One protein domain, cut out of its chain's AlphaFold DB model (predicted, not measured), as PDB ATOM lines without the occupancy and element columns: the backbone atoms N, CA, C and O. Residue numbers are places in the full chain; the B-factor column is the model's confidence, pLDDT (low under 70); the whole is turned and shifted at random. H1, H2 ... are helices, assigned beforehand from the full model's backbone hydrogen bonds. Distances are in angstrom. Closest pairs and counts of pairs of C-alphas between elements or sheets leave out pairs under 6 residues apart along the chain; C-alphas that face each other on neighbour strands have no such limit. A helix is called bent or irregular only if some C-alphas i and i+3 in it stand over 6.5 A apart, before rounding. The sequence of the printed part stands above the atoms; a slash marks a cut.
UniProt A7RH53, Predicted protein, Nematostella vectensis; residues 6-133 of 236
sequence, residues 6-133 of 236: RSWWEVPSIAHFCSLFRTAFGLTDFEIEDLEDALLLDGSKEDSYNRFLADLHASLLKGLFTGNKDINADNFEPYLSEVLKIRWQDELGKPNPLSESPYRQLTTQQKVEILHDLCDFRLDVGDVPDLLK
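What this domain is: This is residues 6 to 133 of the 236 residues of the protein "Predicted protein" of Nematostella vectensis (UniProt A7RH53). Helix H6 runs through the middle of a compact helical domain, with H1, H3 and H4 packed round it, while H5 packs on H4 through its first residues and passes H6 nearly at a right angle. The short helices H2 and H7 lie near each other towards the end of the domain where H6 ends, and two long links without named elements lie before and after H5. The printed part has 128 residues, with seven named helices, H1 to H7 in order along the chain, and no named strand; the class is all helix. The radius of gyration of the C-alphas is 13.9 A, and the C-alphas span 41 by 32 by 27 A.

Where its parts are: H6, residues 108 to 123, runs 23.4 A from C-alpha 108 at (39.084, -7.401, -52.637) to C-alpha 123 at (25.781, 2.033, -35.843). H5, residues 76 to 91, is 21.0 A long; it is neither bent nor irregular, but only just: C-alphas 87 and 90 are 6.1 A apart. H3, residues 32 to 44, is 18.4 A long, H4, residues 51 to 62, is 16.2 A, and H1, residues 10 to 20, is 15.0 A, beginning at (38.474, 1.822, -45.163). H2, residues 22 to 25, and H7, residues 128 to 131, have four residues each; C-alpha 131 is at (24.923, -0.977, -25.909).

How they stand to each other: H6 touches H1 with residues 112 to 119 alone, the closest C-alphas being those of Ile 14 and His 116, 5.7 A apart, at a steep tilt of 39 degrees, the same way. Residues 57 to 61 of H4 touch residues 115 to 122 of H6 at a shallow tilt of 30 degrees, the same way; the closest C-alphas are those of Leu 60 and Leu 118, 6.5 A apart. Residues 39 to 43 of H3 touch residues 108 to 112 of H6 at a steep tilt of 47 degrees, opposite ways, closest at Gly 43 and Thr 108, C-alphas 5.2 A apart. H3 touches H1 with residues 32 to 36 alone, closest at Ala 15 and Ile 32, C-alphas 5.6 A apart. H5 touches H4 with residues 76 to 80 alone, closest at Ala 58 and Phe 76, C-alphas 5.3 A apart. H5 is close to H6 but not clearly touching, about perpendicular at 77 degrees, the C-alphas of Arg 87 and Phe 121 being 7.9 A apart. H2 and H7 are close but not clearly touching; the C-alphas of Ala 24 and Leu 131 are 5.9 A apart. Every O i to N i+4 pair is within hydrogen-bond range in H1, H3, H4 and H6, and 11 of 12 are in H5; H2 and H7 are too short for such a pair.

The domain as a whole: The two C-alphas farthest apart, those of Glu 46 and Lys 133, are 42.3 A apart. The printed part has no cut. The links H4 to H5 and H5 to H6, 13 and 16 residues, are long. Mean pLDDT of the printed part is 91.9; residues 45 to 48 are under 70.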
ATOM      1  N   ARG A   6      46.923  -1.370 -48.307       92.25
ATOM      2  CA  ARG A   6      47.440  -0.451 -47.280       92.25
ATOM      3  C   ARG A   6      47.279   1.035 -47.617       92.25
ATOM      4  O   ARG A   6      47.650   1.886 -46.811       92.25
ATOM      5  N   SER A   7      46.763   1.353 -48.803       92.56
ATOM      6  CA  SER A   7      46.394   2.709 -49.227       92.56
ATOM      7  C   SER A   7      44.895   2.997 -49.113       92.56
ATOM      8  O   SER A   7      44.460   4.102 -49.424       92.56
ATOM      9  N   TRP A   8      44.093   2.018 -48.689       93.56
ATOM     10  CA  TRP A   8      42.646   2.162 -48.529       93.56
ATOM     11  C   TRP A   8      42.344   2.531 -47.082       93.56
ATOM     12  O   TRP A   8      42.675   1.776 -46.170       93.56
ATOM     13  N   TRP A   9      41.753   3.705 -46.865       93.25
ATOM     14  CA  TRP A   9      41.438   4.235 -45.533       93.25
ATOM     15  C   TRP A   9      40.335   3.424 -44.836       93.25
ATOM     16  O   TRP A   9      40.250   3.390 -43.609       93.25
ATOM     17  N   GLU A  10      39.531   2.710 -45.620       95.69
ATOM     18  CA  GLU A  10      38.474   1.822 -45.163       95.69
ATOM     19  C   GLU A  10      39.041   0.675 -44.316       95.69
ATOM     20  O   GLU A  10      38.427   0.271 -43.334       95.69
ATOM     21  N   VAL A  11      40.235   0.174 -44.648       95.69
ATOM     22  CA  VAL A  11      40.862  -0.955 -43.945       95.69
ATOM     23  C   VAL A  11      41.187  -0.609 -42.485       95.69
ATOM     24  O   VAL A  11      40.694  -1.315 -41.601       95.69
ATOM     25  N   PRO A  12      41.947   0.463 -42.171       94.69
ATOM     26  CA  PRO A  12      42.147   0.865 -40.786       94.69
ATOM     27  C   PRO A  12      40.860   1.331 -40.098       94.69
ATOM     28  O   PRO A  12      40.734   1.111 -38.895       94.69
ATOM     29  N   SER A  13      39.888   1.885 -40.833       95.06
ATOM     30  CA  SER A  13      38.564   2.227 -40.293       95.06
ATOM     31  C   SER A  13      37.805   0.990 -39.781       95.06
ATOM     32  O   SER A  13      37.432   0.937 -38.608       95.06
ATOM     33  N   ILE A  14      37.665  -0.060 -40.606       96.50
ATOM     34  CA  ILE A  14      37.015  -1.337 -40.237       96.50
ATOM     35  C   ILE A  14      37.715  -1.967 -39.032       96.50
ATOM     36  O   ILE A  14      37.082  -2.429 -38.081       96.50
ATOM     37  N   ALA A  15      39.041  -2.001 -39.086       95.56
ATOM     38  CA  ALA A  15      39.868  -2.629 -38.077       95.56
ATOM     39  C   ALA A  15      39.731  -1.892 -36.722       95.56
ATOM     40  O   ALA A  15      39.515  -2.521 -35.681       95.56
ATOM     41  N   HIS A  16      39.733  -0.554 -36.741       94.50
ATOM     42  CA  HIS A  16      39.466   0.276 -35.566       94.50
ATOM     43  C   HIS A  16      38.066   0.052 -35.003       94.50
ATOM     44  O   HIS A  16      37.924  -0.183 -33.804       94.50
ATOM     45  N   PHE A  17      37.043   0.071 -35.861       94.81
ATOM     46  CA  PHE A  17      35.659  -0.195 -35.477       94.81
ATOM     47  C   PHE A  17      35.541  -1.529 -34.733       94.81
ATOM     48  O   PHE A  17      34.939  -1.602 -33.659       94.81
ATOM     49  N   CYS A  18      36.159  -2.580 -35.278       95.44
ATOM     50  CA  CYS A  18      36.100  -3.908 -34.686       95.44
ATOM     51  C   CYS A  18      36.774  -3.962 -33.316       95.44
ATOM     52  O   CYS A  18      36.251  -4.609 -32.411       95.44
ATOM     53  N   SER A  19      37.889  -3.248 -33.145       93.06
ATOM     54  CA  SER A  19      38.573  -3.120 -31.858       93.06
ATOM     55  C   SER A  19      37.734  -2.337 -30.840       93.06
ATOM     56  O   SER A  19      37.500  -2.811 -29.725       93.06
ATOM     57  N   LEU A  20      37.216  -1.174 -31.244       91.75
ATOM     58  CA  LEU A  20      36.476  -0.243 -30.393       91.75
ATOM     59  C   LEU A  20      35.160  -0.845 -29.884       91.75
ATOM     60  O   LEU A  20      34.841  -0.743 -28.699       91.75
ATOM     61  N   PHE A  21      34.415  -1.527 -30.757       92.81
ATOM     62  CA  PHE A  21      33.107  -2.097 -30.426       92.81
ATOM     63  C   PHE A  21      33.130  -3.603 -30.167       92.81
ATOM     64  O   PHE A  21      32.070  -4.225 -30.052       92.81
ATOM     65  N   ARG A  22      34.320  -4.196 -30.007       92.81
ATOM     66  CA  ARG A  22      34.508  -5.643 -29.839       92.81
ATOM     67  C   ARG A  22      33.562  -6.248 -28.813       92.81
ATOM     68  O   ARG A  22      32.836  -7.194 -29.100       92.81
ATOM     69  N   THR A  23      33.550  -5.682 -27.608       91.00
ATOM     70  CA  THR A  23      32.718  -6.177 -26.506       91.00
ATOM     71  C   THR A  23      31.239  -5.871 -26.721       91.00
ATOM     72  O   THR A  23      30.407  -6.723 -26.427       91.00
ATOM     73  N   ALA A  24      30.909  -4.689 -27.246       90.88
ATOM     74  CA  ALA A  24      29.524  -4.263 -27.445       90.88
ATOM     75  C   ALA A  24      28.803  -5.107 -28.507       90.88
ATOM     76  O   ALA A  24      27.629  -5.432 -28.343       90.88
ATOM     77  N   PHE A  25      29.505  -5.484 -29.578       91.81
ATOM     78  CA  PHE A  25      28.931  -6.211 -30.714       91.81
ATOM     79  C   PHE A  25      29.368  -7.680 -30.795       91.81
ATOM     80  O   PHE A  25      28.946  -8.389 -31.704       91.81
ATOM     81  N   GLY A  26      30.170  -8.161 -29.840       90.00
ATOM     82  CA  GLY A  26      30.646  -9.546 -29.816       90.00
ATOM     83  C   GLY A  26      31.529  -9.891 -31.017       90.00
ATOM     84  O   GLY A  26      31.393 -10.975 -31.580       90.00
ATOM     85  N   LEU A  27      32.386  -8.954 -31.429       93.19
ATOM     86  CA  LEU A  27      33.273  -9.117 -32.581       93.19
ATOM     87  C   LEU A  27      34.518  -9.923 -32.196       93.19
ATOM     88  O   LEU A  27      34.958  -9.917 -31.044       93.19
ATOM     89  N   THR A  28      35.090 -10.606 -33.184       86.94
ATOM     90  CA  THR A  28      36.361 -11.322 -33.045       86.94
ATOM     91  C   THR A  28      37.492 -10.342 -32.745       86.94
ATOM     92  O   THR A  28      37.538  -9.253 -33.312       86.94
ATOM     93  N   ASP A  29      38.407 -10.734 -31.859       90.75
ATOM     94  CA  ASP A  29      39.638  -9.983 -31.612       90.75
ATOM     95  C   ASP A  29      40.669 -10.294 -32.698       90.75
ATOM     96  O   ASP A  29      40.927 -11.469 -32.966       90.75
ATOM     97  N   PHE A  30      41.231  -9.264 -33.328       93.81
ATOM     98  CA  PHE A  30      42.221  -9.417 -34.392       93.81
ATOM     99  C   PHE A  30      43.084  -8.165 -34.568       93.81
ATOM    100  O   PHE A  30      42.698  -7.046 -34.204       93.81
ATOM    101  N   GLU A  31      44.247  -8.352 -35.180       91.81
ATOM    102  CA  GLU A  31      45.127  -7.269 -35.598       91.81
ATOM    103  C   GLU A  31      44.861  -6.899 -37.058       91.81
ATOM    104  O   GLU A  31      44.411  -7.709 -37.864       91.81
ATOM    105  N   ILE A  32      45.126  -5.653 -37.430       93.50
ATOM    106  CA  ILE A  32      44.849  -5.152 -38.782       93.50
ATOM    107  C   ILE A  32      45.589  -5.951 -39.874       93.50
ATOM    108  O   ILE A  32      45.085  -6.087 -40.987       93.50
ATOM    109  N   GLU A  33      46.741  -6.539 -39.547       92.44
ATOM    110  CA  GLU A  33      47.457  -7.526 -40.358       92.44
ATOM    111  C   GLU A  33      46.578  -8.730 -40.728       92.44
ATOM    112  O   GLU A  33      46.542  -9.110 -41.896       92.44
ATOM    113  N   ASP A  34      45.829  -9.284 -39.767       94.06
ATOM    114  CA  ASP A  34      44.955 -10.441 -39.985       94.06
ATOM    115  C   ASP A  34      43.852 -10.110 -40.997       94.06
ATOM    116  O   ASP A  34      43.535 -10.917 -41.873       94.06
ATOM    117  N   LEU A  35      43.287  -8.899 -40.907       95.31
ATOM    118  CA  LEU A  35      42.267  -8.420 -41.840       95.31
ATOM    119  C   LEU A  35      42.833  -8.263 -43.256       95.31
ATOM    120  O   LEU A  35      42.210  -8.716 -44.221       95.31
ATOM    121  N   GLU A  36      44.007  -7.649 -43.393       93.75
ATOM    122  CA  GLU A  36      44.660  -7.478 -44.691       93.75
ATOM    123  C   GLU A  36      45.011  -8.804 -45.350       93.75
ATOM    124  O   GLU A  36      44.672  -9.016 -46.517       93.75
ATOM    125  N   ASP A  37      45.647  -9.704 -44.604       92.31
ATOM    126  CA  ASP A  37      46.025 -11.020 -45.102       92.31
ATOM    127  C   ASP A  37      44.779 -11.809 -45.500       92.31
ATOM    128  O   ASP A  37      44.744 -12.420 -46.571       92.31
ATOM    129  N   ALA A  38      43.713 -11.747 -44.698       93.62
ATOM    130  CA  ALA A  38      42.461 -12.411 -45.012       93.62
ATOM    131  C   ALA A  38      41.843 -11.900 -46.325       93.62
ATOM    132  O   ALA A  38      41.457 -12.711 -47.171       93.62
ATOM    133  N   LEU A  39      41.789 -10.579 -46.520       93.19
ATOM    134  CA  LEU A  39      41.255  -9.928 -47.720       93.19
ATOM    135  C   LEU A  39      42.101 -10.204 -48.974       93.19
ATOM    136  O   LEU A  39      41.554 -10.432 -50.060       93.19
ATOM    137  N   LEU A  40      43.429 -10.213 -48.840       90.38
ATOM    138  CA  LEU A  40      44.353 -10.522 -49.933       90.38
ATOM    139  C   LEU A  40      44.286 -12.001 -50.329       90.38
ATOM    140  O   LEU A  40      44.198 -12.320 -51.517       90.38
ATOM    141  N   LEU A  41      44.290 -12.912 -49.352       87.56
ATOM    142  CA  LEU A  41      44.213 -14.354 -49.599       87.56
ATOM    143  C   LEU A  41      42.894 -14.736 -50.273       87.56
ATOM    144  O   LEU A  41      42.916 -15.465 -51.268       87.56
ATOM    145  N   ASP A  42      41.777 -14.205 -49.781       85.25
ATOM    146  CA  ASP A  42      40.432 -14.452 -50.312       85.25
ATOM    147  C   ASP A  42      40.242 -13.851 -51.718       85.25
ATOM    148  O   ASP A  42      39.545 -14.417 -52.554       85.25
ATOM    149  N   GLY A  43      40.914 -12.736 -52.028       75.44
ATOM    150  CA  GLY A  43      40.942 -12.163 -53.380       75.44
ATOM    151  C   GLY A  43      41.859 -12.895 -54.369       75.44
ATOM    152  O   GLY A  43      41.687 -12.765 -55.578       75.44
ATOM    153  N   SER A  44      42.842 -13.659 -53.878       72.81
ATOM    154  CA  SER A  44      43.867 -14.307 -54.713       72.81
ATOM    155  C   SER A  44      43.500 -15.706 -55.225       72.81
ATOM    156  O   SER A  44      44.133 -16.202 -56.159       72.81
ATOM    157  N   LYS A  45      42.512 -16.371 -54.611       67.44
ATOM    158  CA  LYS A  45      42.138 -17.761 -54.908       67.44
ATOM    159  C   LYS A  45      40.622 -17.889 -55.024       67.44
ATOM    160  O   LYS A  45      39.932 -17.823 -54.014       67.44
ATOM    161  N   GLU A  46      40.123 -18.177 -56.228       61.88
ATOM    162  CA  GLU A  46      38.680 -18.283 -56.532       61.88
ATOM    163  C   GLU A  46      37.911 -19.342 -55.704       61.88
ATOM    164  O   GLU A  46      36.682 -19.278 -55.625       61.88
ATOM    165  N   ASP A  47      38.617 -20.273 -55.046       62.19
ATOM    166  CA  ASP A  47      38.045 -21.367 -54.239       62.19
ATOM    167  C   ASP A  47      38.435 -21.328 -52.744       62.19
ATOM    168  O   ASP A  47      38.189 -22.287 -52.007       62.19
ATOM    169  N   SER A  48      39.064 -20.252 -52.261       69.00
ATOM    170  CA  SER A  48      39.419 -20.140 -50.841       69.00
ATOM    171  C   SER A  48      38.245 -19.587 -50.041       69.00
ATOM    172  O   SER A  48      37.921 -18.416 -50.156       69.00
ATOM    173  N   TYR A  49      37.625 -20.408 -49.195       80.31
ATOM    174  CA  TYR A  49      36.692 -19.920 -48.179       80.31
ATOM    175  C   TYR A  49      37.476 -19.353 -46.991       80.31
ATOM    176  O   TYR A  49      38.141 -20.099 -46.266       80.31
ATOM    177  N   ASN A  50      37.401 -18.039 -46.783       90.19
ATOM    178  CA  ASN A  50      38.015 -17.402 -45.626       90.19
ATOM    179  C   ASN A  50      37.055 -17.380 -44.421       90.19
ATOM    180  O   ASN A  50      36.176 -16.524 -44.314       90.19
ATOM    181  N   ARG A  51      37.255 -18.322 -43.488       92.06
ATOM    182  CA  ARG A  51      36.446 -18.441 -42.261       92.06
ATOM    183  C   ARG A  51      36.468 -17.163 -41.417       92.06
ATOM    184  O   ARG A  51      35.425 -16.783 -40.903       92.06
ATOM    185  N   PHE A  52      37.616 -16.491 -41.316       94.94
ATOM    186  CA  PHE A  52      37.747 -15.248 -40.553       94.94
ATOM    187  C   PHE A  52      36.837 -14.147 -41.115       94.94
ATOM    188  O   PHE A  52      36.053 -13.562 -40.368       94.94
ATOM    189  N   LEU A  53      36.865 -13.919 -42.434       95.69
ATOM    190  CA  LEU A  53      35.970 -12.944 -43.068       95.69
ATOM    191  C   LEU A  53      34.504 -13.343 -42.903       95.69
ATOM    192  O   LEU A  53      33.670 -12.484 -42.632       95.69
ATOM    193  N   ALA A  54      34.180 -14.628 -43.041       95.44
ATOM    194  CA  ALA A  54      32.817 -15.117 -42.875       95.44
ATOM    195  C   ALA A  54      32.290 -14.921 -41.439       95.44
ATOM    196  O   ALA A  54      31.147 -14.498 -41.256       95.44
ATOM    197  N   ASP A  55      33.115 -15.169 -40.416       95.62
ATOM    198  CA  ASP A  55      32.764 -14.932 -39.008       95.62
ATOM    199  C   ASP A  55      32.616 -13.427 -38.711       95.62
ATOM    200  O   ASP A  55      31.698 -13.028 -37.986       95.62
ATOM    201  N   LEU A  56      33.453 -12.578 -39.318       96.56
ATOM    202  CA  LEU A  56      33.339 -11.122 -39.213       96.56
ATOM    203  C   LEU A  56      32.024 -10.611 -39.824       96.56
ATOM    204  O   LEU A  56      31.275  -9.897 -39.154       96.56
ATOM    205  N   HIS A  57      31.688 -11.042 -41.045       96.75
ATOM    206  CA  HIS A  57      30.405 -10.717 -41.679       96.75
ATOM    207  C   HIS A  57      29.234 -11.173 -40.817       96.75
ATOM    208  O   HIS A  57      28.322 -10.392 -40.549       96.75
ATOM    209  N   ALA A  58      29.259 -12.422 -40.347       95.94
ATOM    210  CA  ALA A  58      28.202 -12.955 -39.504       95.94
ATOM    211  C   ALA A  58      28.005 -12.117 -38.234       95.94
ATOM    212  O   ALA A  58      26.868 -11.858 -37.843       95.94
ATOM    213  N   SER A  59      29.090 -11.670 -37.601       94.75
ATOM    214  CA  SER A  59      29.033 -10.890 -36.360       94.75
ATOM    215  C   SER A  59      28.445  -9.494 -36.574       94.75
ATOM    216  O   SER A  59      27.578  -9.082 -35.804       94.75
ATOM    217  N   LEU A  60      28.820  -8.807 -37.658       95.81
ATOM    218  CA  LEU A  60      28.225  -7.518 -38.031       95.81
ATOM    219  C   LEU A  60      26.737  -7.670 -38.385       95.81
ATOM    220  O   LEU A  60      25.892  -6.939 -37.867       95.81
ATOM    221  N   LEU A  61      26.401  -8.671 -39.206       96.31
ATOM    222  CA  LEU A  61      25.033  -8.927 -39.665       96.31
ATOM    223  C   LEU A  61      24.087  -9.280 -38.514       96.31
ATOM    224  O   LEU A  61      22.954  -8.815 -38.524       96.31
ATOM    225  N   LYS A  62      24.523 -10.040 -37.499       94.06
ATOM    226  CA  LYS A  62      23.694 -10.356 -36.314       94.06
ATOM    227  C   LYS A  62      23.049  -9.119 -35.696       94.06
ATOM    228  O   LYS A  62      21.884  -9.183 -35.322       94.06
ATOM    229  N   GLY A  63      23.790  -8.013 -35.613       91.50
ATOM    230  CA  GLY A  63      23.285  -6.761 -35.052       91.50
ATOM    231  C   GLY A  63      22.249  -6.052 -35.927       91.50
ATOM    232  O   GLY A  63      21.504  -5.226 -35.419       91.50
ATOM    233  N   LEU A  64      22.169  -6.375 -37.222       94.44
ATOM    234  CA  LEU A  64      21.256  -5.731 -38.175       94.44
ATOM    235  C   LEU A  64      19.870  -6.384 -38.234       94.44
ATOM    236  O   LEU A  64      18.931  -5.786 -38.758       94.44
ATOM    237  N   PHE A  65      19.723  -7.606 -37.720       93.06
ATOM    238  CA  PHE A  65      18.469  -8.353 -37.784       93.06
ATOM    239  C   PHE A  65      17.781  -8.420 -36.423       93.06
ATOM    240  O   PHE A  65      18.377  -8.755 -35.403       93.06
ATOM    241  N   THR A  66      16.468  -8.183 -36.412       83.12
ATOM    242  CA  THR A  66      15.648  -8.383 -35.215       83.12
ATOM    243  C   THR A  66      15.295  -9.858 -35.019       83.12
ATOM    244  O   THR A  66      14.858 -10.535 -35.956       83.12
ATOM    245  N   GLY A  67      15.380 -10.327 -33.773       74.69
ATOM    246  CA  GLY A  67      15.114 -11.716 -33.397       74.69
ATOM    247  C   GLY A  67      16.368 -12.584 -33.494       74.69
ATOM    248  O   GLY A  67      17.270 -12.292 -34.267       74.69
ATOM    249  N   ASN A  68      16.430 -13.653 -32.698       72.69
ATOM    250  CA  ASN A  68      17.597 -14.539 -32.585       72.69
ATOM    251  C   ASN A  68      17.811 -15.380 -33.858       72.69
ATOM    252  O   ASN A  68      17.596 -16.593 -33.860       72.69
ATOM    253  N   LYS A  69      18.187 -14.731 -34.962       86.00
ATOM    254  CA  LYS A  69      18.653 -15.393 -36.176       86.00
ATOM    255  C   LYS A  69      20.009 -16.021 -35.866       86.00
ATOM    256  O   LYS A  69      20.926 -15.335 -35.420       86.00
ATOM    257  N   ASP A  70      20.136 -17.319 -36.112       92.38
ATOM    258  CA  ASP A  70      21.402 -18.043 -35.970       92.38
ATOM    259  C   ASP A  70      22.302 -17.784 -37.189       92.38
ATOM    260  O   ASP A  70      22.525 -18.659 -38.026       92.38
ATOM    261  N   ILE A  71      22.727 -16.527 -37.348       95.81
ATOM    262  CA  ILE A  71      23.657 -16.116 -38.404       95.81
ATOM    263  C   ILE A  71      25.060 -16.564 -37.987       95.81
ATOM    264  O   ILE A  71      25.499 -16.311 -36.869       95.81
ATOM    265  N   ASN A  72      25.786 -17.233 -38.866       95.50
ATOM    266  CA  ASN A  72      27.140 -17.716 -38.628       95.50
ATOM    267  C   ASN A  72      27.916 -17.759 -39.950       95.50
ATOM    268  O   ASN A  72      27.365 -17.519 -41.026       95.50
ATOM    269  N   ALA A  73      29.210 -18.054 -39.878       95.38
ATOM    270  CA  ALA A  73      30.079 -18.070 -41.048       95.38
ATOM    271  C   ALA A  73      29.658 -19.062 -42.148       95.38
ATOM    272  O   ALA A  73      30.059 -18.892 -43.299       95.38
ATOM    273  N   ASP A  74      28.842 -20.073 -41.843       94.94
ATOM    274  CA  ASP A  74      28.367 -21.044 -42.833       94.94
ATOM    275  C   ASP A  74      27.102 -20.566 -43.568       94.94
ATOM    276  O   ASP A  74      26.741 -21.124 -44.605       94.94
ATOM    277  N   ASN A  75      26.410 -19.538 -43.054       95.94
ATOM    278  CA  ASN A  75      25.124 -19.089 -43.592       95.94
ATOM    279  C   ASN A  75      24.962 -17.564 -43.720       95.94
ATOM    280  O   ASN A  75      23.839 -17.109 -43.920       95.94
ATOM    281  N   PHE A  76      26.034 -16.771 -43.612       96.12
ATOM    282  CA  PHE A  76      25.941 -15.306 -43.631       96.12
ATOM    283  C   PHE A  76      25.509 -14.726 -44.992       96.12
ATOM    284  O   PHE A  76      24.841 -13.694 -45.022       96.12
ATOM    285  N   GLU A  77      25.853 -15.372 -46.114       95.75
ATOM    286  CA  GLU A  77      25.679 -14.797 -47.462       95.75
ATOM    287  C   GLU A  77      24.223 -14.422 -47.820       95.75
ATOM    288  O   GLU A  77      24.015 -13.321 -48.331       95.75
ATOM    289  N   PRO A  78      23.189 -15.247 -47.546       95.50
ATOM    290  CA  PRO A  78      21.799 -14.846 -47.775       95.50
ATOM    291  C   PRO A  78      21.383 -13.591 -46.993       95.50
ATOM    292  O   PRO A  78      20.679 -12.743 -47.536       95.50
ATOM    293  N   TYR A  79      21.844 -13.449 -45.746       97.31
ATOM    294  CA  TYR A  79      21.563 -12.272 -44.918       97.31
ATOM    295  C   TYR A  79      22.304 -11.042 -45.434       97.31
ATOM    296  O   TYR A  79      21.737  -9.954 -45.486       97.31
ATOM    297  N   LEU A  80      23.553 -11.223 -45.872       97.25
ATOM    298  CA  LEU A  80      24.313 -10.174 -46.535       97.25
ATOM    299  C   LEU A  80      23.585  -9.685 -47.792       97.25
ATOM    300  O   LEU A  80      23.407  -8.487 -47.968       97.25
ATOM    301  N   SER A  81      23.108 -10.605 -48.633       96.44
ATOM    302  CA  SER A  81      22.357 -10.273 -49.849       96.44
ATOM    303  C   SER A  81      21.102  -9.445 -49.553       96.44
ATOM    304  O   SER A  81      20.837  -8.466 -50.252       96.44
ATOM    305  N   GLU A  82      20.362  -9.788 -48.492       95.94
ATOM    306  CA  GLU A  82      19.196  -9.023 -48.036       95.94
ATOM    307  C   GLU A  82      19.580  -7.600 -47.603       95.94
ATOM    308  O   GLU A  82      18.976  -6.636 -48.078       95.94
ATOM    309  N   VAL A  83      20.622  -7.456 -46.777       96.81
ATOM    310  CA  VAL A  83      21.109  -6.144 -46.318       96.81
ATOM    311  C   VAL A  83      21.593  -5.293 -47.488       96.81
ATOM    312  O   VAL A  83      21.192  -4.137 -47.594       96.81
ATOM    313  N   LEU A  84      22.399  -5.847 -48.399       96.88
ATOM    314  CA  LEU A  84      22.927  -5.093 -49.539       96.88
ATOM    315  C   LEU A  84      21.825  -4.687 -50.521       96.88
ATOM    316  O   LEU A  84      21.873  -3.601 -51.090       96.88
ATOM    317  N   LYS A  85      20.796  -5.515 -50.701       96.31
ATOM    318  CA  LYS A  85      19.639  -5.131 -51.511       96.31
ATOM    319  C   LYS A  85      18.920  -3.915 -50.917       96.31
ATOM    320  O   LYS A  85      18.642  -2.967 -51.638       96.31
ATOM    321  N   ILE A  86      18.650  -3.929 -49.614       95.56
ATOM    322  CA  ILE A  86      17.882  -2.863 -48.961       95.56
ATOM    323  C   ILE A  86      18.746  -1.610 -48.776       95.56
ATOM    324  O   ILE A  86      18.454  -0.554 -49.327       95.56
ATOM    325  N   ARG A  87      19.837  -1.727 -48.017       95.12
ATOM    326  CA  ARG A  87      20.652  -0.583 -47.595       95.12
ATOM    327  C   ARG A  87      21.529  -0.059 -48.731       95.12
ATOM    328  O   ARG A  87      21.701   1.144 -48.879       95.12
ATOM    329  N   TRP A  88      22.079  -0.944 -49.565       93.25
ATOM    330  CA  TRP A  88      23.010  -0.535 -50.620       93.25
ATOM    331  C   TRP A  88      22.295  -0.127 -51.906       93.25
ATOM    332  O   TRP A  88      22.523   0.963 -52.430       93.25
ATOM    333  N   GLN A  89      21.403  -0.982 -52.397       94.19
ATOM    334  CA  GLN A  89      20.723  -0.756 -53.666       94.19
ATOM    335  C   GLN A  89      19.488   0.137 -53.528       94.19
ATOM    336  O   GLN A  89      19.384   1.118 -54.264       94.19
ATOM    337  N   ASP A  90      18.565  -0.172 -52.616       95.19
ATOM    338  CA  ASP A  90      17.292   0.554 -52.536       95.19
ATOM    339  C   ASP A  90      17.444   1.927 -51.845       95.19
ATOM    340  O   ASP A  90      16.873   2.912 -52.314       95.19
ATOM    341  N   GLU A  91      18.231   2.020 -50.766       95.25
ATOM    342  CA  GLU A  91      18.437   3.270 -50.012       95.25
ATOM    343  C   GLU A  91      19.553   4.157 -50.593       95.25
ATOM    344  O   GLU A  91      19.333   5.348 -50.823       95.25
ATOM    345  N   LEU A  92      20.747   3.599 -50.841       92.25
ATOM    346  CA  LEU A  92      21.909   4.365 -51.324       92.25
ATOM    347  C   LEU A  92      21.997   4.458 -52.857       92.25
ATOM    348  O   LEU A  92      22.806   5.232 -53.374       92.25
ATOM    349  N   GLY A  93      21.200   3.682 -53.599       93.44
ATOM    350  CA  GLY A  93      21.245   3.656 -55.065       93.44
ATOM    351  C   GLY A  93      22.550   3.090 -55.643       93.44
ATOM    352  O   GLY A  93      22.847   3.324 -56.817       93.44
ATOM    353  N   LYS A  94      23.349   2.378 -54.839       91.81
ATOM    354  CA  LYS A  94      24.612   1.759 -55.260       91.81
ATOM    355  C   LYS A  94      24.343   0.396 -55.928       91.81
ATOM    356  O   LYS A  94      23.416  -0.314 -55.540       91.81
ATOM    357  N   PRO A  95      25.129  -0.006 -56.943       90.94
ATOM    358  CA  PRO A  95      24.974  -1.321 -57.560       90.94
ATOM    359  C   PRO A  95      25.305  -2.429 -56.551       90.94
ATOM    360  O   PRO A  95      26.368  -2.404 -55.938       90.94
ATOM    361  N   ASN A  96      24.416  -3.415 -56.399       92.69
ATOM    362  CA  ASN A  96      24.647  -4.558 -55.514       92.69
ATOM    363  C   ASN A  96      25.535  -5.604 -56.215       92.69
ATOM    364  O   ASN A  96      25.045  -6.294 -57.117       92.69
ATOM    365  N   PRO A  97      26.801  -5.792 -55.802       91.88
ATOM    366  CA  PRO A  97      27.709  -6.716 -56.471       91.88
ATOM    367  C   PRO A  97      27.288  -8.188 -56.309       91.88
ATOM    368  O   PRO A  97      27.569  -9.001 -57.184       91.88
ATOM    369  N   LEU A  98      26.525  -8.528 -55.260       93.56
ATOM    370  CA  LEU A  98      25.990  -9.882 -55.063       93.56
ATOM    371  C   LEU A  98      24.837 -10.239 -56.012       93.56
ATOM    372  O   LEU A  98      24.378 -11.380 -56.021       93.56
ATOM    373  N   SER A  99      24.339  -9.279 -56.798       90.38
ATOM    374  CA  SER A  99      23.340  -9.558 -57.834       90.38
ATOM    375  C   SER A  99      23.934 -10.251 -59.065       90.38
ATOM    376  O   SER A  99      23.208 -10.936 -59.785       90.38
ATOM    377  N   GLU A 100      25.245 -10.108 -59.285       87.75
ATOM    378  CA  GLU A 100      25.944 -10.637 -60.461       87.75
ATOM    379  C   GLU A 100      26.782 -11.876 -60.134       87.75
ATOM    380  O   GLU A 100      26.890 -12.782 -60.963       87.75
ATOM    381  N   SER A 101      27.360 -11.943 -58.932       91.25
ATOM    382  CA  SER A 101      28.249 -13.031 -58.530       91.25
ATOM    383  C   SER A 101      28.160 -13.347 -57.028       91.25
ATOM    384  O   SER A 101      27.790 -12.492 -56.224       91.25
ATOM    385  N   PRO A 102      28.462 -14.593 -56.609       91.81
ATOM    386  CA  PRO A 102      28.540 -14.948 -55.193       91.81
ATOM    387  C   PRO A 102      29.677 -14.200 -54.488       91.81
ATOM    388  O   PRO A 102      30.679 -13.856 -55.120       91.81
ATOM    389  N   TYR A 103      29.579 -14.047 -53.161       92.94
ATOM    390  CA  TYR A 103      30.534 -13.272 -52.353       92.94
ATOM    391  C   TYR A 103      32.000 -13.653 -52.619       92.94
ATOM    392  O   TYR A 103      32.866 -12.793 -52.783       92.94
ATOM    393  N   ARG A 104      32.278 -14.955 -52.746       89.69
ATOM    394  CA  ARG A 104      33.630 -15.474 -53.008       89.69
ATOM    395  C   ARG A 104      34.280 -14.905 -54.278       89.69
ATOM    396  O   ARG A 104      35.491 -14.726 -54.306       89.69
ATOM    397  N   GLN A 105      33.481 -14.591 -55.301       90.69
ATOM    398  CA  GLN A 105      33.942 -14.060 -56.591       90.69
ATOM    399  C   GLN A 105      34.076 -12.532 -56.599       90.69
ATOM    400  O   GLN A 105      34.490 -11.963 -57.608       90.69
ATOM    401  N   LEU A 106      33.726 -11.857 -55.502       92.25
ATOM    402  CA  LEU A 106      33.906 -10.417 -55.398       92.25
ATOM    403  C   LEU A 106      35.389 -10.049 -55.324       92.25
ATOM    404  O   LEU A 106      36.213 -10.761 -54.743       92.25
ATOM    405  N   THR A 107      35.713  -8.890 -55.885       92.31
ATOM    406  CA  THR A 107      37.049  -8.302 -55.771       92.31
ATOM    407  C   THR A 107      37.361  -7.920 -54.323       92.31
ATOM    408  O   THR A 107      36.459  -7.633 -53.535       92.31
ATOM    409  N   THR A 108      38.647  -7.853 -53.969       93.44
ATOM    410  CA  THR A 108      39.084  -7.401 -52.637       93.44
ATOM    411  C   THR A 108      38.518  -6.023 -52.289       93.44
ATOM    412  O   THR A 108      38.062  -5.822 -51.171       93.44
ATOM    413  N   GLN A 109      38.478  -5.106 -53.259       93.44
ATOM    414  CA  GLN A 109      37.912  -3.773 -53.063       93.44
ATOM    415  C   GLN A 109      36.422  -3.834 -52.696       93.44
ATOM    416  O   GLN A 109      36.020  -3.248 -51.699       93.44
ATOM    417  N   GLN A 110      35.611  -4.604 -53.431       94.19
ATOM    418  CA  GLN A 110      34.189  -4.771 -53.107       94.19
ATOM    419  C   GLN A 110      33.983  -5.376 -51.713       94.19
ATOM    420  O   GLN A 110      33.069  -4.973 -51.004       94.19
ATOM    421  N   LYS A 111      34.827  -6.331 -51.302       95.62
ATOM    422  CA  LYS A 111      34.757  -6.940 -49.962       95.62
ATOM    423  C   LYS A 111      35.074  -5.922 -48.860       95.62
ATOM    424  O   LYS A 111      34.404  -5.921 -47.832       95.62
ATOM    425  N   VAL A 112      36.044  -5.036 -49.091       96.75
ATOM    426  CA  VAL A 112      36.364  -3.923 -48.180       96.75
ATOM    427  C   VAL A 112      35.208  -2.931 -48.095       96.75
ATOM    428  O   VAL A 112      34.783  -2.609 -46.992       96.75
ATOM    429  N   GLU A 113      34.650  -2.512 -49.230       95.94
ATOM    430  CA  GLU A 113      33.498  -1.600 -49.269       95.94
ATOM    431  C   GLU A 113      32.281  -2.192 -48.536       95.94
ATOM    432  O   GLU A 113      31.636  -1.496 -47.757       95.94
ATOM    433  N   ILE A 114      32.006  -3.492 -48.714       96.75
ATOM    434  CA  ILE A 114      30.945  -4.200 -47.982       96.75
ATOM    435  C   ILE A 114      31.193  -4.153 -46.474       96.75
ATOM    436  O   ILE A 114      30.292  -3.796 -45.720       96.75
ATOM    437  N   LEU A 115      32.386  -4.546 -46.018       97.75
ATOM    438  CA  LEU A 115      32.705  -4.581 -44.589       97.75
ATOM    439  C   LEU A 115      32.628  -3.192 -43.957       97.75
ATOM    440  O   LEU A 115      32.112  -3.064 -42.848       97.75
ATOM    441  N   HIS A 116      33.106  -2.171 -44.666       97.44
ATOM    442  CA  HIS A 116      33.022  -0.785 -44.228       97.44
ATOM    443  C   HIS A 116      31.563  -0.340 -44.078       97.44
ATOM    444  O   HIS A 116      31.154   0.059 -42.989       97.44
ATOM    445  N   ASP A 117      30.743  -0.504 -45.121       97.06
ATOM    446  CA  ASP A 117      29.335  -0.092 -45.088       97.06
ATOM    447  C   ASP A 117      28.532  -0.898 -44.038       97.06
ATOM    448  O   ASP A 117      27.628  -0.362 -43.400       97.06
ATOM    449  N   LEU A 118      28.885  -2.164 -43.766       97.38
ATOM    450  CA  LEU A 118      28.291  -2.936 -42.663       97.38
ATOM    451  C   LEU A 118      28.620  -2.363 -41.276       97.38
ATOM    452  O   LEU A 118      27.782  -2.474 -40.375       97.38
ATOM    453  N   CYS A 119      29.805  -1.773 -41.083       96.88
ATOM    454  CA  CYS A 119      30.152  -1.087 -39.835       96.88
ATOM    455  C   CYS A 119      29.244   0.133 -39.626       96.88
ATOM    456  O   CYS A 119      28.664   0.283 -38.548       96.88
ATOM    457  N   ASP A 120      29.036   0.933 -40.675       95.50
ATOM    458  CA  ASP A 120      28.134   2.090 -40.644       95.50
ATOM    459  C   ASP A 120      26.689   1.657 -40.365       95.50
ATOM    460  O   ASP A 120      26.049   2.136 -39.427       95.50
ATOM    461  N   PHE A 121      26.192   0.653 -41.094       96.12
ATOM    462  CA  PHE A 121      24.837   0.138 -40.886       96.12
ATOM    463  C   PHE A 121      24.625  -0.402 -39.476       96.12
ATOM    464  O   PHE A 121      23.502  -0.333 -38.970       96.12
ATOM    465  N   ARG A 122      25.670  -0.949 -38.840       94.81
ATOM    466  CA  ARG A 122      25.589  -1.453 -37.468       94.81
ATOM    467  C   ARG A 122      25.366  -0.326 -36.469       94.81
ATOM    468  O   ARG A 122      24.642  -0.559 -35.500       94.81
ATOM    469  N   LEU A 123      25.947   0.852 -36.698       93.44
ATOM    470  CA  LEU A 123      25.781   2.033 -35.843       93.44
ATOM    471  C   LEU A 123      24.393   2.673 -35.971       93.44
ATOM    472  O   LEU A 123      23.924   3.286 -35.014       93.44
ATOM    473  N   ASP A 124      23.707   2.467 -37.096       92.75
ATOM    474  CA  ASP A 124      22.353   2.988 -37.334       92.75
ATOM    475  C   ASP A 124      21.243   2.220 -36.591       92.75
ATOM    476  O   ASP A 124      20.077   2.629 -36.594       92.75
ATOM    477  N   VAL A 125      21.561   1.073 -35.986       93.94
ATOM    478  CA  VAL A 125      20.555   0.223 -35.337       93.94
ATOM    479  C   VAL A 125      20.138   0.809 -33.985       93.94
ATOM    480  O   VAL A 125      20.949   1.290 -33.199       93.94
ATOM    481  N   GLY A 126      18.842   0.727 -33.673       91.31
ATOM    482  CA  GLY A 126      18.256   1.352 -32.482       91.31
ATOM    483  C   GLY A 126      18.715   0.800 -31.123       91.31
ATOM    484  O   GLY A 126      18.395   1.412 -30.109       91.31
ATOM    485  N   ASP A 127      19.439  -0.320 -31.076       91.62
ATOM    486  CA  ASP A 127      20.007  -0.892 -29.844       91.62
ATOM    487  C   ASP A 127      21.366  -0.274 -29.462       91.62
ATOM    488  O   ASP A 127      21.797  -0.375 -28.311       91.62
ATOM    489  N   VAL A 128      22.035   0.396 -30.406       92.19
ATOM    490  CA  VAL A 128      23.374   0.974 -30.233       92.19
ATOM    491  C   VAL A 128      23.438   1.967 -29.069       92.19
ATOM    492  O   VAL A 128      24.360   1.841 -28.262       92.19
ATOM    493  N   PRO A 129      22.483   2.901 -28.877       91.06
ATOM    494  CA  PRO A 129      22.540   3.831 -27.747       91.06
ATOM    495  C   PRO A 129      22.560   3.137 -26.379       91.06
ATOM    496  O   PRO A 129      23.195   3.629 -25.446       91.06
ATOM    497  N   ASP A 130      21.889   1.989 -26.256       91.94
ATOM    498  CA  ASP A 130      21.867   1.207 -25.021       91.94
ATOM    499  C   ASP A 130      23.151   0.386 -24.848       91.94
ATOM    500  O   ASP A 130      23.688   0.320 -23.740       91.94
ATOM    501  N   LEU A 131      23.675  -0.201 -25.929       90.19
ATOM    502  CA  LEU A 131      24.923  -0.977 -25.909       90.19
ATOM    503  C   LEU A 131      26.155  -0.114 -25.632       90.19
ATOM    504  O   LEU A 131      27.089  -0.568 -24.974       90.19
ATOM    505  N   LEU A 132      26.152   1.127 -26.115       89.12
ATOM    506  CA  LEU A 132      27.247   2.080 -25.929       89.12
ATOM    507  C   LEU A 132      27.055   2.961 -24.689       89.12
ATOM    508  O   LEU A 132      27.810   3.908 -24.460       89.12
ATOM    509  N   LYS A 133      26.053   2.661 -23.857       87.44
ATOM    510  CA  LYS A 133      25.774   3.434 -22.652       87.44
ATOM    511  C   LYS A 133      26.966   3.400 -21.697       87.44
ATOM    512  O   LYS A 133      27.348   2.352 -21.186       87.44
TER     513      LYS A 133